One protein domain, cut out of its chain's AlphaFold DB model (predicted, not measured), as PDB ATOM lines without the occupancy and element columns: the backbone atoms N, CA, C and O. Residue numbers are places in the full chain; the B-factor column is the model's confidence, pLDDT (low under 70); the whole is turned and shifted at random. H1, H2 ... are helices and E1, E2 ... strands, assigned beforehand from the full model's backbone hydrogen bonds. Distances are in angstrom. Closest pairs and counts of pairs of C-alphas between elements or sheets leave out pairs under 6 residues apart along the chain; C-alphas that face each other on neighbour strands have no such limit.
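Overview. This is residues 322 to 409 of the 410 residues of an uncharacterized protein of Aegilops tauschii subsp. strangulata (UniProt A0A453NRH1). A small twisted sheet of four short strands has two helices, H1 and H2, over one face and no named helix over the other; the helices meet near their first residues as a V. Residues 384 to 389 stick out. The printed part has 88 residues, with E1, H1, E2, H2, E3 and E4 along the chain, and is mixed in class. The sheet runs E1, E2, E4, E3 and is mixed. The whole is compact, with a radius of gyration of the C-alphas of 12.8 A, and spans 37 by 27 by 21 A.

Along the chain. E1, residues 328 to 331, begins at C-alpha 328 (35.538, -27.602, 18.550). H1, residues 344 to 357, is 20.3 A long. E2 is residues 362 to 365. H2, residues 370 to 384, is 21.0 A long. E3 is residues 397 to 400, and E4, residues 405 to 408, ends at C-alpha 408 (36.158, -35.363, 7.168).

Arrangement. E1 and E2 are parallel, with N 330 and O 363 2.8 A apart, within hydrogen-bond range. E1, H1 and E2 form a strand-helix-strand unit, two parallel neighbour strands with a helix between, whose crossover is right-handed. E2 and E4 are parallel, with N 364 to O 406 at 2.8 A. E3 and E4 form an antiparallel hairpin, with N 407 to O 398 at 2.8 A. H1 and H2 make two layers with the sheet, helices on one face. H2 has a height over the sheet of 8.7 A and runs slantwise to the strands, at 57 degrees to E3 on the local plane; the closest C-alphas of H2 and E3, Ala 380 and Leu 400, are 6.2 A apart. H1, with residues 344 to 348 alone, touches H2 at a steep tilt of 48 degrees, the same way; their closest C-alphas, Pro 344 and Leu 372, are 5.1 A apart. In H1 every O i to N i+4 pair is within hydrogen-bond range, in H2 10 of 11.

Size, cuts and confidence. The C-alphas farthest apart, Ser 322 and Gly 339, are 38.3 A apart. The printed part has no cut. The links E1 to H1 and H2 to E3 are long, 12 residues each. The pLDDT is under 70 at residues 322 to 324 and 383 to 395.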
ATOM      1  N   SER A 322      46.861 -36.190  24.725       60.06
ATOM      2  CA  SER A 322      47.352 -35.489  25.924       60.06
ATOM      3  C   SER A 322      46.780 -34.070  26.108       60.06
ATOM      4  O   SER A 322      47.228 -33.341  26.993       60.06
ATOM      5  N   TYR A 323      45.846 -33.632  25.253       62.53
ATOM      6  CA  TYR A 323      45.243 -32.302  25.317       62.53
ATOM      7  C   TYR A 323      44.079 -32.283  26.311       62.53
ATOM      8  O   TYR A 323      43.181 -33.116  26.255       62.53
ATOM      9  N   LEU A 324      44.065 -31.276  27.187       66.31
ATOM     10  CA  LEU A 324      43.042 -31.112  28.228       66.31
ATOM     11  C   LEU A 324      41.679 -30.643  27.684       66.31
ATOM     12  O   LEU A 324      40.676 -30.758  28.385       66.31
ATOM     13  N   SER A 325      41.621 -30.099  26.463       76.44
ATOM     14  CA  SER A 325      40.403 -29.522  25.880       76.44
ATOM     15  C   SER A 325      39.772 -30.412  24.807       76.44
ATOM     16  O   SER A 325      40.461 -30.921  23.912       76.44
ATOM     17  N   LEU A 326      38.441 -30.520  24.848       84.31
ATOM     18  CA  LEU A 326      37.636 -31.122  23.785       84.31
ATOM     19  C   LEU A 326      37.783 -30.327  22.473       84.31
ATOM     20  O   LEU A 326      37.914 -29.100  22.520       84.31
ATOM     21  N   PRO A 327      37.775 -30.996  21.307       90.75
ATOM     22  CA  PRO A 327      37.824 -30.301  20.031       90.75
ATOM     23  C   PRO A 327      36.521 -29.541  19.750       90.75
ATOM     24  O   PRO A 327      35.433 -29.945  20.156       90.75
ATOM     25  N   ILE A 328      36.641 -28.444  19.006       92.50
ATOM     26  CA  ILE A 328      35.538 -27.602  18.550       92.50
ATOM     27  C   ILE A 328      35.076 -28.097  17.179       92.50
ATOM     28  O   ILE A 328      35.858 -28.179  16.232       92.50
ATOM     29  N   PHE A 329      33.790 -28.402  17.051       92.62
ATOM     30  CA  PHE A 329      33.199 -28.787  15.774       92.62
ATOM     31  C   PHE A 329      32.829 -27.560  14.931       92.62
ATOM     32  O   PHE A 329      32.156 -26.645  15.406       92.62
ATOM     33  N   ILE A 330      33.237 -27.565  13.662       91.00
ATOM     34  CA  ILE A 330      32.880 -26.572  12.648       91.00
ATOM     35  C   ILE A 330      31.978 -27.248  11.613       91.00
ATOM     36  O   ILE A 330      32.441 -27.923  10.690       91.00
ATOM     37  N   GLY A 331      30.671 -27.035  11.765       85.12
ATOM     38  CA  GLY A 331      29.660 -27.458  10.801       85.12
ATOM     39  C   GLY A 331      29.350 -26.341   9.812       85.12
ATOM     40  O   GLY A 331      28.770 -25.325  10.186       85.12
ATOM     41  N   LEU A 332      29.726 -26.526   8.547       82.38
ATOM     42  CA  LEU A 332      29.429 -25.574   7.471       82.38
ATOM     43  C   LEU A 332      28.130 -25.895   6.721       82.38
ATOM     44  O   LEU A 332      27.620 -25.053   5.978       82.38
ATOM     45  N   SER A 333      27.585 -27.098   6.916       84.38
ATOM     46  CA  SER A 333      26.402 -27.587   6.204       84.38
ATOM     47  C   SER A 333      26.545 -27.333   4.690       84.38
ATOM     48  O   SER A 333      27.624 -27.479   4.117       84.38
ATOM     49  N   SER A 334      25.477 -26.897   4.022       83.50
ATOM     50  CA  SER A 334      25.460 -26.662   2.576       83.50
ATOM     51  C   SER A 334      25.963 -25.276   2.142       83.50
ATOM     52  O   SER A 334      25.772 -24.912   0.981       83.50
ATOM     53  N   ILE A 335      26.614 -24.492   3.018       84.38
ATOM     54  CA  ILE A 335      27.048 -23.112   2.708       84.38
ATOM     55  C   ILE A 335      27.954 -23.046   1.465       84.38
ATOM     56  O   ILE A 335      27.863 -22.106   0.676       84.38
ATOM     57  N   GLY A 336      28.791 -24.069   1.259       82.62
ATOM     58  CA  GLY A 336      29.653 -24.181   0.085       82.62
ATOM     59  C   GLY A 336      28.860 -24.409  -1.194       82.62
ATOM     60  O   GLY A 336      28.939 -23.609  -2.121       82.62
ATOM     61  N   SER A 337      28.025 -25.448  -1.217       80.06
ATOM     62  CA  SER A 337      27.146 -25.775  -2.351       80.06
ATOM     63  C   SER A 337      26.116 -24.687  -2.684       80.06
ATOM     64  O   SER A 337      25.601 -24.660  -3.797       80.06
ATOM     65  N   MET A 338      25.813 -23.790  -1.741       79.12
ATOM     66  CA  MET A 338      24.940 -22.631  -1.957       79.12
ATOM     67  C   MET A 338      25.678 -21.390  -2.492       79.12
ATOM     68  O   MET A 338      25.040 -20.361  -2.697       79.12
ATOM     69  N   GLY A 339      26.998 -21.460  -2.702       81.44
ATOM     70  CA  GLY A 339      27.794 -20.360  -3.268       81.44
ATOM     71  C   GLY A 339      28.284 -19.321  -2.257       81.44
ATOM     72  O   GLY A 339      28.882 -18.300  -2.611       81.44
ATOM     73  N   PHE A 340      28.067 -19.557  -0.963       84.69
ATOM     74  CA  PHE A 340      28.466 -18.613   0.081       84.69
ATOM     75  C   PHE A 340      29.933 -18.788   0.514       84.69
ATOM     76  O   PHE A 340      30.530 -17.844   1.033       84.69
ATOM     77  N   LEU A 341      30.561 -19.946   0.256       88.50
ATOM     78  CA  LEU A 341      31.992 -20.177   0.520       88.50
ATOM     79  C   LEU A 341      32.853 -19.925  -0.728       88.50
ATOM     80  O   LEU A 341      33.329 -20.849  -1.380       88.50
ATOM     81  N   ARG A 342      33.108 -18.651  -1.039       87.31
ATOM     82  CA  ARG A 342      33.830 -18.257  -2.266       87.31
ATOM     83  C   ARG A 342      35.323 -18.596  -2.283       87.31
ATOM     84  O   ARG A 342      35.899 -18.750  -3.353       87.31
ATOM     85  N   ASN A 343      35.977 -18.663  -1.121       92.69
ATOM     86  CA  ASN A 343      37.417 -18.925  -1.034       92.69
ATOM     87  C   ASN A 343      37.742 -19.945   0.075       92.69
ATOM     88  O   ASN A 343      38.112 -19.553   1.188       92.69
ATOM     89  N   PRO A 344      37.639 -21.254  -0.221       93.44
ATOM     90  CA  PRO A 344      37.925 -22.312   0.747       93.44
ATOM     91  C   PRO A 344      39.359 -22.285   1.295       93.44
ATOM     92  O   PRO A 344      39.579 -22.598   2.462       93.44
ATOM     93  N   LYS A 345      40.346 -21.857   0.492       94.56
ATOM     94  CA  LYS A 345      41.744 -21.738   0.943       94.56
ATOM     95  C   LYS A 345      41.906 -20.647   1.998       94.56
ATOM     96  O   LYS A 345      42.545 -20.883   3.019       94.56
ATOM     97  N   ALA A 346      41.317 -19.471   1.774       95.31
ATOM     98  CA  ALA A 346      41.344 -18.389   2.758       95.31
ATOM     99  C   ALA A 346      40.641 -18.797   4.058       95.31
ATOM    100  O   ALA A 346      41.148 -18.515   5.139       95.31
ATOM    101  N   PHE A 347      39.525 -19.522   3.957       95.00
ATOM    102  CA  PHE A 347      38.836 -20.078   5.120       95.00
ATOM    103  C   PHE A 347      39.740 -21.010   5.949       95.00
ATOM    104  O   PHE A 347      39.876 -20.811   7.156       95.00
ATOM    105  N   LEU A 348      40.436 -21.959   5.312       95.44
ATOM    106  CA  LEU A 348      41.392 -22.832   6.008       95.44
ATOM    107  C   LEU A 348      42.562 -22.052   6.629       95.44
ATOM    108  O   LEU A 348      43.018 -22.400   7.715       95.44
ATOM    109  N   MET A 349      43.023 -20.976   5.984       95.44
ATOM    110  CA  MET A 349      44.072 -20.109   6.536       95.44
ATOM    111  C   MET A 349      43.623 -19.355   7.792       95.44
ATOM    112  O   MET A 349      44.429 -19.168   8.702       95.44
ATOM    113  N   VAL A 350      42.349 -18.959   7.880       95.19
ATOM    114  CA  VAL A 350      41.791 -18.381   9.114       95.19
ATOM    115  C   VAL A 350      41.809 -19.416  10.237       95.19
ATOM    116  O   VAL A 350      42.273 -19.111  11.332       95.19
ATOM    117  N   ILE A 351      41.386 -20.655   9.961       95.12
ATOM    118  CA  ILE A 351      41.445 -21.743  10.951       95.12
ATOM    119  C   ILE A 351      42.890 -21.989  11.392       95.12
ATOM    120  O   ILE A 351      43.152 -22.093  12.588       95.12
ATOM    121  N   LYS A 352      43.842 -22.016  10.451       95.12
ATOM    122  CA  LYS A 352      45.271 -22.143  10.759       95.12
ATOM    123  C   LYS A 352      45.744 -21.046  11.717       95.12
ATOM    124  O   LYS A 352      46.365 -21.366  12.723       95.12
ATOM    125  N   ALA A 353      45.414 -19.783  11.449       95.75
ATOM    126  CA  ALA A 353      45.804 -18.669  12.314       95.75
ATOM    127  C   ALA A 353      45.206 -18.784  13.731       95.75
ATOM    128  O   ALA A 353      45.878 -18.482  14.719       95.75
ATOM    129  N   VAL A 354      43.963 -19.265  13.856       94.56
ATOM    130  CA  VAL A 354      43.332 -19.531  15.164       94.56
ATOM    131  C   VAL A 354      44.036 -20.683  15.882       94.56
ATOM    132  O   VAL A 354      44.340 -20.575  17.065       94.56
ATOM    133  N   ILE A 355      44.353 -21.766  15.174       92.81
ATOM    134  CA  ILE A 355      45.107 -22.902  15.716       92.81
ATOM    135  C   ILE A 355      46.504 -22.459  16.168       92.81
ATOM    136  O   ILE A 355      46.970 -22.869  17.219       92.81
ATOM    137  N   GLU A 356      47.199 -21.608  15.423       92.75
ATOM    138  CA  GLU A 356      48.539 -21.131  15.800       92.75
ATOM    139  C   GLU A 356      48.527 -20.146  16.979       92.75
ATOM    140  O   GLU A 356      49.528 -20.029  17.680       92.75
ATOM    141  N   SER A 357      47.401 -19.467  17.225       93.56
ATOM    142  CA  SER A 357      47.238 -18.503  18.326       93.56
ATOM    143  C   SER A 357      46.542 -19.068  19.566       93.56
ATOM    144  O   SER A 357      46.465 -18.381  20.585       93.56
ATOM    145  N   THR A 358      46.031 -20.299  19.505       90.81
ATOM    146  CA  THR A 358      45.295 -20.950  20.597       90.81
ATOM    147  C   THR A 358      45.720 -22.407  20.758       90.81
ATOM    148  O   THR A 358      46.318 -22.993  19.862       90.81
ATOM    149  N   ASP A 359      45.346 -23.036  21.870       86.56
ATOM    150  CA  ASP A 359      45.551 -24.477  22.079       86.56
ATOM    151  C   ASP A 359      44.347 -25.324  21.630       86.56
ATOM    152  O   ASP A 359      44.272 -26.521  21.910       86.56
ATOM    153  N   TYR A 360      43.390 -24.720  20.914       90.00
ATOM    154  CA  TYR A 360      42.191 -25.419  20.473       90.00
ATOM    155  C   TYR A 360      42.469 -26.406  19.340       90.00
ATOM    156  O   TYR A 360      43.344 -26.226  18.488       90.00
ATOM    157  N   ARG A 361      41.647 -27.455  19.331       91.31
ATOM    158  CA  ARG A 361      41.560 -28.455  18.269       91.31
ATOM    159  C   ARG A 361      40.223 -28.318  17.572       91.31
ATOM    160  O   ARG A 361      39.247 -27.923  18.205       91.31
ATOM    161  N   PHE A 362      40.171 -28.669  16.296       93.88
ATOM    162  CA  PHE A 362      38.986 -28.481  15.474       93.88
ATOM    163  C   PHE A 362      38.641 -29.734  14.680       93.88
ATOM    164  O   PHE A 362      39.528 -30.451  14.218       93.88
ATOM    165  N   ILE A 363      37.344 -29.960  14.496       93.94
ATOM    166  CA  ILE A 363      36.791 -30.944  13.564       93.94
ATOM    167  C   ILE A 363      36.050 -30.165  12.481       93.94
ATOM    168  O   ILE A 363      35.196 -29.341  12.801       93.94
ATOM    169  N   LEU A 364      36.365 -30.417  11.214       93.56
ATOM    170  CA  LEU A 364      35.750 -29.760  10.065       93.56
ATOM    171  C   LEU A 364      35.132 -30.797   9.133       93.56
ATOM    172  O   LEU A 364      35.828 -31.677   8.629       93.56
ATOM    173  N   PHE A 365      33.840 -30.650   8.851       90.25
ATOM    174  CA  PHE A 365      33.159 -31.445   7.829       90.25
ATOM    175  C   PHE A 365      33.001 -30.620   6.558       90.25
ATOM    176  O   PHE A 365      32.387 -29.550   6.577       90.25
ATOM    177  N   SER A 366      33.532 -31.121   5.443       87.19
ATOM    178  CA  SER A 366      33.386 -30.449   4.147       87.19
ATOM    179  C   SER A 366      32.004 -30.647   3.523       87.19
ATOM    180  O   SER A 366      31.632 -29.888   2.628       87.19
ATOM    181  N   SER A 367      31.239 -31.635   4.008       81.69
ATOM    182  CA  SER A 367      29.914 -32.009   3.486       81.69
ATOM    183  C   SER A 367      29.931 -32.294   1.972       81.69
ATOM    184  O   SER A 367      29.032 -31.865   1.249       81.69
ATOM    185  N   GLY A 368      31.006 -32.922   1.480       82.56
ATOM    186  CA  GLY A 368      31.206 -33.262   0.066       82.56
ATOM    187  C   GLY A 368      31.440 -32.066  -0.870       82.56
ATOM    188  O   GLY A 368      31.385 -32.208  -2.098       82.56
ATOM    189  N   TYR A 369      31.663 -30.857  -0.333       88.94
ATOM    190  CA  TYR A 369      31.899 -29.667  -1.147       88.94
ATOM    191  C   TYR A 369      33.304 -29.688  -1.769       88.94
ATOM    192  O   TYR A 369      34.292 -29.262  -1.161       88.94
ATOM    193  N   GLN A 370      33.364 -30.109  -3.036       90.00
ATOM    194  CA  GLN A 370      34.603 -30.346  -3.791       90.00
ATOM    195  C   GLN A 370      35.660 -29.227  -3.720       90.00
ATOM    196  O   GLN A 370      36.845 -29.550  -3.579       90.00
ATOM    197  N   PRO A 371      35.320 -27.923  -3.792       91.94
ATOM    198  CA  PRO A 371      36.318 -26.863  -3.655       91.94
ATOM    199  C   PRO A 371      36.997 -26.833  -2.280       91.94
ATOM    200  O   PRO A 371      38.190 -26.536  -2.195       91.94
ATOM    201  N   LEU A 372      36.271 -27.169  -1.209       91.94
ATOM    202  CA  LEU A 372      36.842 -27.284   0.132       91.94
ATOM    203  C   LEU A 372      37.646 -28.579   0.288       91.94
ATOM    204  O   LEU A 372      38.775 -28.505   0.764       91.94
ATOM    205  N   ASP A 373      37.151 -29.720  -0.201       91.06
ATOM    206  CA  ASP A 373      37.917 -30.984  -0.209       91.06
ATOM    207  C   ASP A 373      39.243 -30.847  -0.973       91.06
ATOM    208  O   ASP A 373      40.293 -31.336  -0.554       91.06
ATOM    209  N   SER A 374      39.221 -30.140  -2.103       91.94
ATOM    210  CA  SER A 374      40.415 -29.873  -2.909       91.94
ATOM    211  C   SER A 374      41.396 -28.950  -2.185       91.94
ATOM    212  O   SER A 374      42.607 -29.161  -2.252       91.94
ATOM    213  N   ALA A 375      40.893 -27.950  -1.455       93.62
ATOM    214  CA  ALA A 375      41.733 -27.100  -0.621       93.62
ATOM    215  C   ALA A 375      42.366 -27.896   0.534       93.62
ATOM    216  O   ALA A 375      43.572 -27.783   0.736       93.62
ATOM    217  N   ILE A 376      41.596 -28.744   1.228       92.88
ATOM    218  CA  ILE A 376      42.084 -29.617   2.311       92.88
ATOM    219  C   ILE A 376      43.217 -30.517   1.803       92.88
ATOM    220  O   ILE A 376      44.308 -30.508   2.376       92.88
ATOM    221  N   ARG A 377      43.008 -31.215   0.677       90.94
ATOM    222  CA  ARG A 377      44.032 -32.076   0.059       90.94
ATOM    223  C   ARG A 377      45.288 -31.304  -0.342       90.94
ATOM    224  O   ARG A 377      46.394 -31.779  -0.107       90.94
ATOM    225  N   SER A 378      45.128 -30.094  -0.883       90.94
ATOM    226  CA  SER A 378      46.256 -29.224  -1.244       90.94
ATOM    227  C   SER A 378      47.095 -28.795  -0.036       90.94
ATOM    228  O   SER A 378      48.296 -28.604  -0.190       90.94
ATOM    229  N   PHE A 379      46.495 -28.609   1.144       89.88
ATOM    230  CA  PHE A 379      47.249 -28.325   2.370       89.88
ATOM    231  C   PHE A 379      47.901 -29.583   2.950       89.88
ATOM    232  O   PHE A 379      49.009 -29.499   3.478       89.88
ATOM    233  N   ALA A 380      47.246 -30.739   2.827       87.31
ATOM    234  CA  ALA A 380      47.782 -32.011   3.298       87.31
ATOM    235  C   ALA A 380      49.054 -32.409   2.540       87.31
ATOM    236  O   ALA A 380      50.052 -32.769   3.161       87.31
ATOM    237  N   SER A 381      49.062 -32.271   1.208       81.81
ATOM    238  CA  SER A 381      50.235 -32.602   0.388       81.81
ATOM    239  C   SER A 381      51.463 -31.759   0.748       81.81
ATOM    240  O   SER A 381      52.568 -32.286   0.805       81.81
ATOM    241  N   LEU A 382      51.267 -30.476   1.078       76.12
ATOM    242  CA  LEU A 382      52.345 -29.581   1.521       76.12
ATOM    243  C   LEU A 382      52.942 -29.991   2.879       76.12
ATOM    244  O   LEU A 382      54.096 -29.678   3.158       76.12
ATOM    245  N   ALA A 383      52.172 -30.671   3.734       65.81
ATOM    246  CA  ALA A 383      52.642 -31.140   5.037       65.81
ATOM    247  C   ALA A 383      53.424 -32.464   4.941       65.81
ATOM    248  O   ALA A 383      54.408 -32.653   5.662       65.81
ATOM    249  N   VAL A 384      53.029 -33.362   4.031       58.62
ATOM    250  CA  VAL A 384      53.693 -34.664   3.817       58.62
ATOM    251  C   VAL A 384      55.094 -34.501   3.217       58.62
ATOM    252  O   VAL A 384      55.996 -35.247   3.579       58.62
ATOM    253  N   GLU A 385      55.337 -33.463   2.412       53.25
ATOM    254  CA  GLU A 385      56.696 -33.121   1.945       53.25
ATOM    255  C   GLU A 385      57.664 -32.762   3.096       53.25
ATOM    256  O   GLU A 385      58.875 -32.715   2.891       53.25
ATOM    257  N   SER A 386      57.151 -32.550   4.319       49.00
ATOM    258  CA  SER A 386      57.925 -32.139   5.499       49.00
ATOM    259  C   SER A 386      57.971 -33.152   6.657       49.00
ATOM    260  O   SER A 386      58.673 -32.900   7.637       49.00
ATOM    261  N   SER A 387      57.256 -34.287   6.590       45.69
ATOM    262  CA  SER A 387      57.125 -35.227   7.722       45.69
ATOM    263  C   SER A 387      57.089 -36.704   7.291       45.69
ATOM    264  O   SER A 387      56.505 -37.046   6.270       45.69
ATOM    265  N   VAL A 388      57.750 -37.581   8.063       41.03
ATOM    266  CA  VAL A 388      58.063 -38.984   7.687       41.03
ATOM    267  C   VAL A 388      57.042 -40.012   8.204       41.03
ATOM    268  O   VAL A 388      57.055 -41.154   7.763       41.03
ATOM    269  N   GLU A 389      56.103 -39.641   9.072       42.62
ATOM    270  CA  GLU A 389      55.131 -40.590   9.636       42.62
ATOM    271  C   GLU A 389      53.733 -39.965   9.679       42.62
ATOM    272  O   GLU A 389      53.427 -39.149  10.547       42.62
ATOM    273  N   ALA A 390      52.872 -40.345   8.730       46.12
ATOM    274  CA  ALA A 390      51.441 -40.073   8.803       46.12
ATOM    275  C   ALA A 390      50.722 -41.354   9.266       46.12
ATOM    276  O   ALA A 390      50.924 -42.404   8.647       46.12
ATOM    277  N   PRO A 391      49.898 -41.311  10.331       48.47
ATOM    278  CA  PRO A 391      49.087 -42.459  10.717       48.47
ATOM    279  C   PRO A 391      48.126 -42.822   9.580       48.47
ATOM    280  O   PRO A 391      47.648 -41.946   8.855       48.47
ATOM    281  N   ALA A 392      47.861 -44.120   9.415       48.97
ATOM    282  CA  ALA A 392      46.981 -44.655   8.381       48.97
ATOM    283  C   ALA A 392      45.522 -44.239   8.643       48.97
ATOM    284  O   ALA A 392      44.742 -44.969   9.249       48.97
ATOM    285  N   LEU A 393      45.170 -43.028   8.217       60.25
ATOM    286  CA  LEU A 393      43.808 -42.510   8.203       60.25
ATOM    287  C   LEU A 393      43.010 -43.167   7.068       60.25
ATOM    288  O   LEU A 393      43.566 -43.552   6.037       60.25
ATOM    289  N   SER A 394      41.697 -43.301   7.257       61.81
ATOM    290  CA  SER A 394      40.800 -43.737   6.185       61.81
ATOM    291  C   SER A 394      40.803 -42.713   5.043       61.81
ATOM    292  O   SER A 394      41.052 -41.530   5.276       61.81
ATOM    293  N   ASN A 395      40.496 -43.157   3.816       62.59
ATOM    294  CA  ASN A 395      40.538 -42.327   2.599       62.59
ATOM    295  C   ASN A 395      39.743 -41.008   2.692       62.59
ATOM    296  O   ASN A 395      40.050 -40.068   1.962       62.59
ATOM    297  N   ASP A 396      38.759 -40.934   3.593       73.62
ATOM    298  CA  ASP A 396      37.846 -39.797   3.732       73.62
ATOM    299  C   ASP A 396      38.246 -38.831   4.860       73.62
ATOM    300  O   ASP A 396      37.553 -37.843   5.109       73.62
ATOM    301  N   SER A 397      39.359 -39.087   5.555       84.88
ATOM    302  CA  SER A 397      39.824 -38.263   6.675       84.88
ATOM    303  C   SER A 397      41.226 -37.703   6.453       84.88
ATOM    304  O   SER A 397      42.073 -38.288   5.781       84.88
ATOM    305  N   THR A 398      41.483 -36.505   6.974       89.19
ATOM    306  CA  THR A 398      42.774 -35.825   6.810       89.19
ATOM    307  C   THR A 398      43.093 -34.982   8.037       89.19
ATOM    308  O   THR A 398      42.258 -34.205   8.496       89.19
ATOM    309  N   LEU A 399      44.320 -35.098   8.543       90.19
ATOM    310  CA  LEU A 399      44.840 -34.240   9.605       90.19
ATOM    311  C   LEU A 399      45.639 -33.081   9.010       90.19
ATOM    312  O   LEU A 399      46.503 -33.277   8.158       90.19
ATOM    313  N   LEU A 400      45.367 -31.867   9.484       91.69
ATOM    314  CA  LEU A 400      46.072 -30.646   9.099       91.69
ATOM    315  C   LEU A 400      46.613 -29.905  10.330       91.69
ATOM    316  O   LEU A 400      46.152 -30.092  11.460       91.69
ATOM    317  N   PHE A 401      47.586 -29.024  10.080       90.88
ATOM    318  CA  PHE A 401      48.106 -28.032  11.031       90.88
ATOM    319  C   PHE A 401      48.549 -28.643  12.376       90.88
ATOM    320  O   PHE A 401      47.991 -28.342  13.430       90.88
ATOM    321  N   ASN A 402      49.574 -29.506  12.323       86.75
ATOM    322  CA  ASN A 402      50.137 -30.238  13.469       86.75
ATOM    323  C   ASN A 402      49.122 -31.166  14.156       86.75
ATOM    324  O   ASN A 402      49.051 -31.213  15.382       86.75
ATOM    325  N   ASN A 403      48.315 -31.883  13.366       88.00
ATOM    326  CA  ASN A 403      47.285 -32.809  13.849       88.00
ATOM    327  C   ASN A 403      46.252 -32.154  14.783       88.00
ATOM    328  O   ASN A 403      45.706 -32.817  15.661       88.00
ATOM    329  N   ARG A 404      45.981 -30.849  14.615       90.50
ATOM    330  CA  ARG A 404      44.982 -30.107  15.412       90.50
ATOM    331  C   ARG A 404      43.709 -29.765  14.645       90.50
ATOM    332  O   ARG A 404      42.739 -29.343  15.268       90.50
ATOM    333  N   LEU A 405      43.686 -29.982  13.332       93.38
ATOM    334  CA  LEU A 405      42.481 -29.913  12.512       93.38
ATOM    335  C   LEU A 405      42.205 -31.289  11.903       93.38
ATOM    336  O   LEU A 405      42.965 -31.741  11.049       93.38
ATOM    337  N   PHE A 406      41.122 -31.931  12.334       92.81
ATOM    338  CA  PHE A 406      40.610 -33.159  11.734       92.81
ATOM    339  C   PHE A 406      39.553 -32.812  10.687       92.81
ATOM    340  O   PHE A 406      38.512 -32.239  11.011       92.81
ATOM    341  N   CYS A 407      39.815 -33.151   9.431       92.31
ATOM    342  CA  CYS A 407      38.899 -32.938   8.319       92.31
ATOM    343  C   CYS A 407      38.243 -34.260   7.914       92.31
ATOM    344  O   CYS A 407      38.950 -35.247   7.718       92.31
ATOM    345  N   LEU A 408      36.923 -34.250   7.730       88.38
ATOM    346  CA  LEU A 408      36.158 -35.363   7.168       88.38
ATOM    347  C   LEU A 408      35.496 -34.922   5.855       88.38
ATOM    348  O   LEU A 408      34.788 -33.905   5.829       88.38
ATOM    349  N   SER A 409      35.725 -35.689   4.789       78.62
ATOM    350  CA  SER A 409      34.956 -35.589   3.550       78.62
ATOM    351  C   SER A 409      33.618 -36.293   3.785       78.62
ATOM    352  O   SER A 409      33.587 -37.491   4.052       78.62
TER     353      SER A 409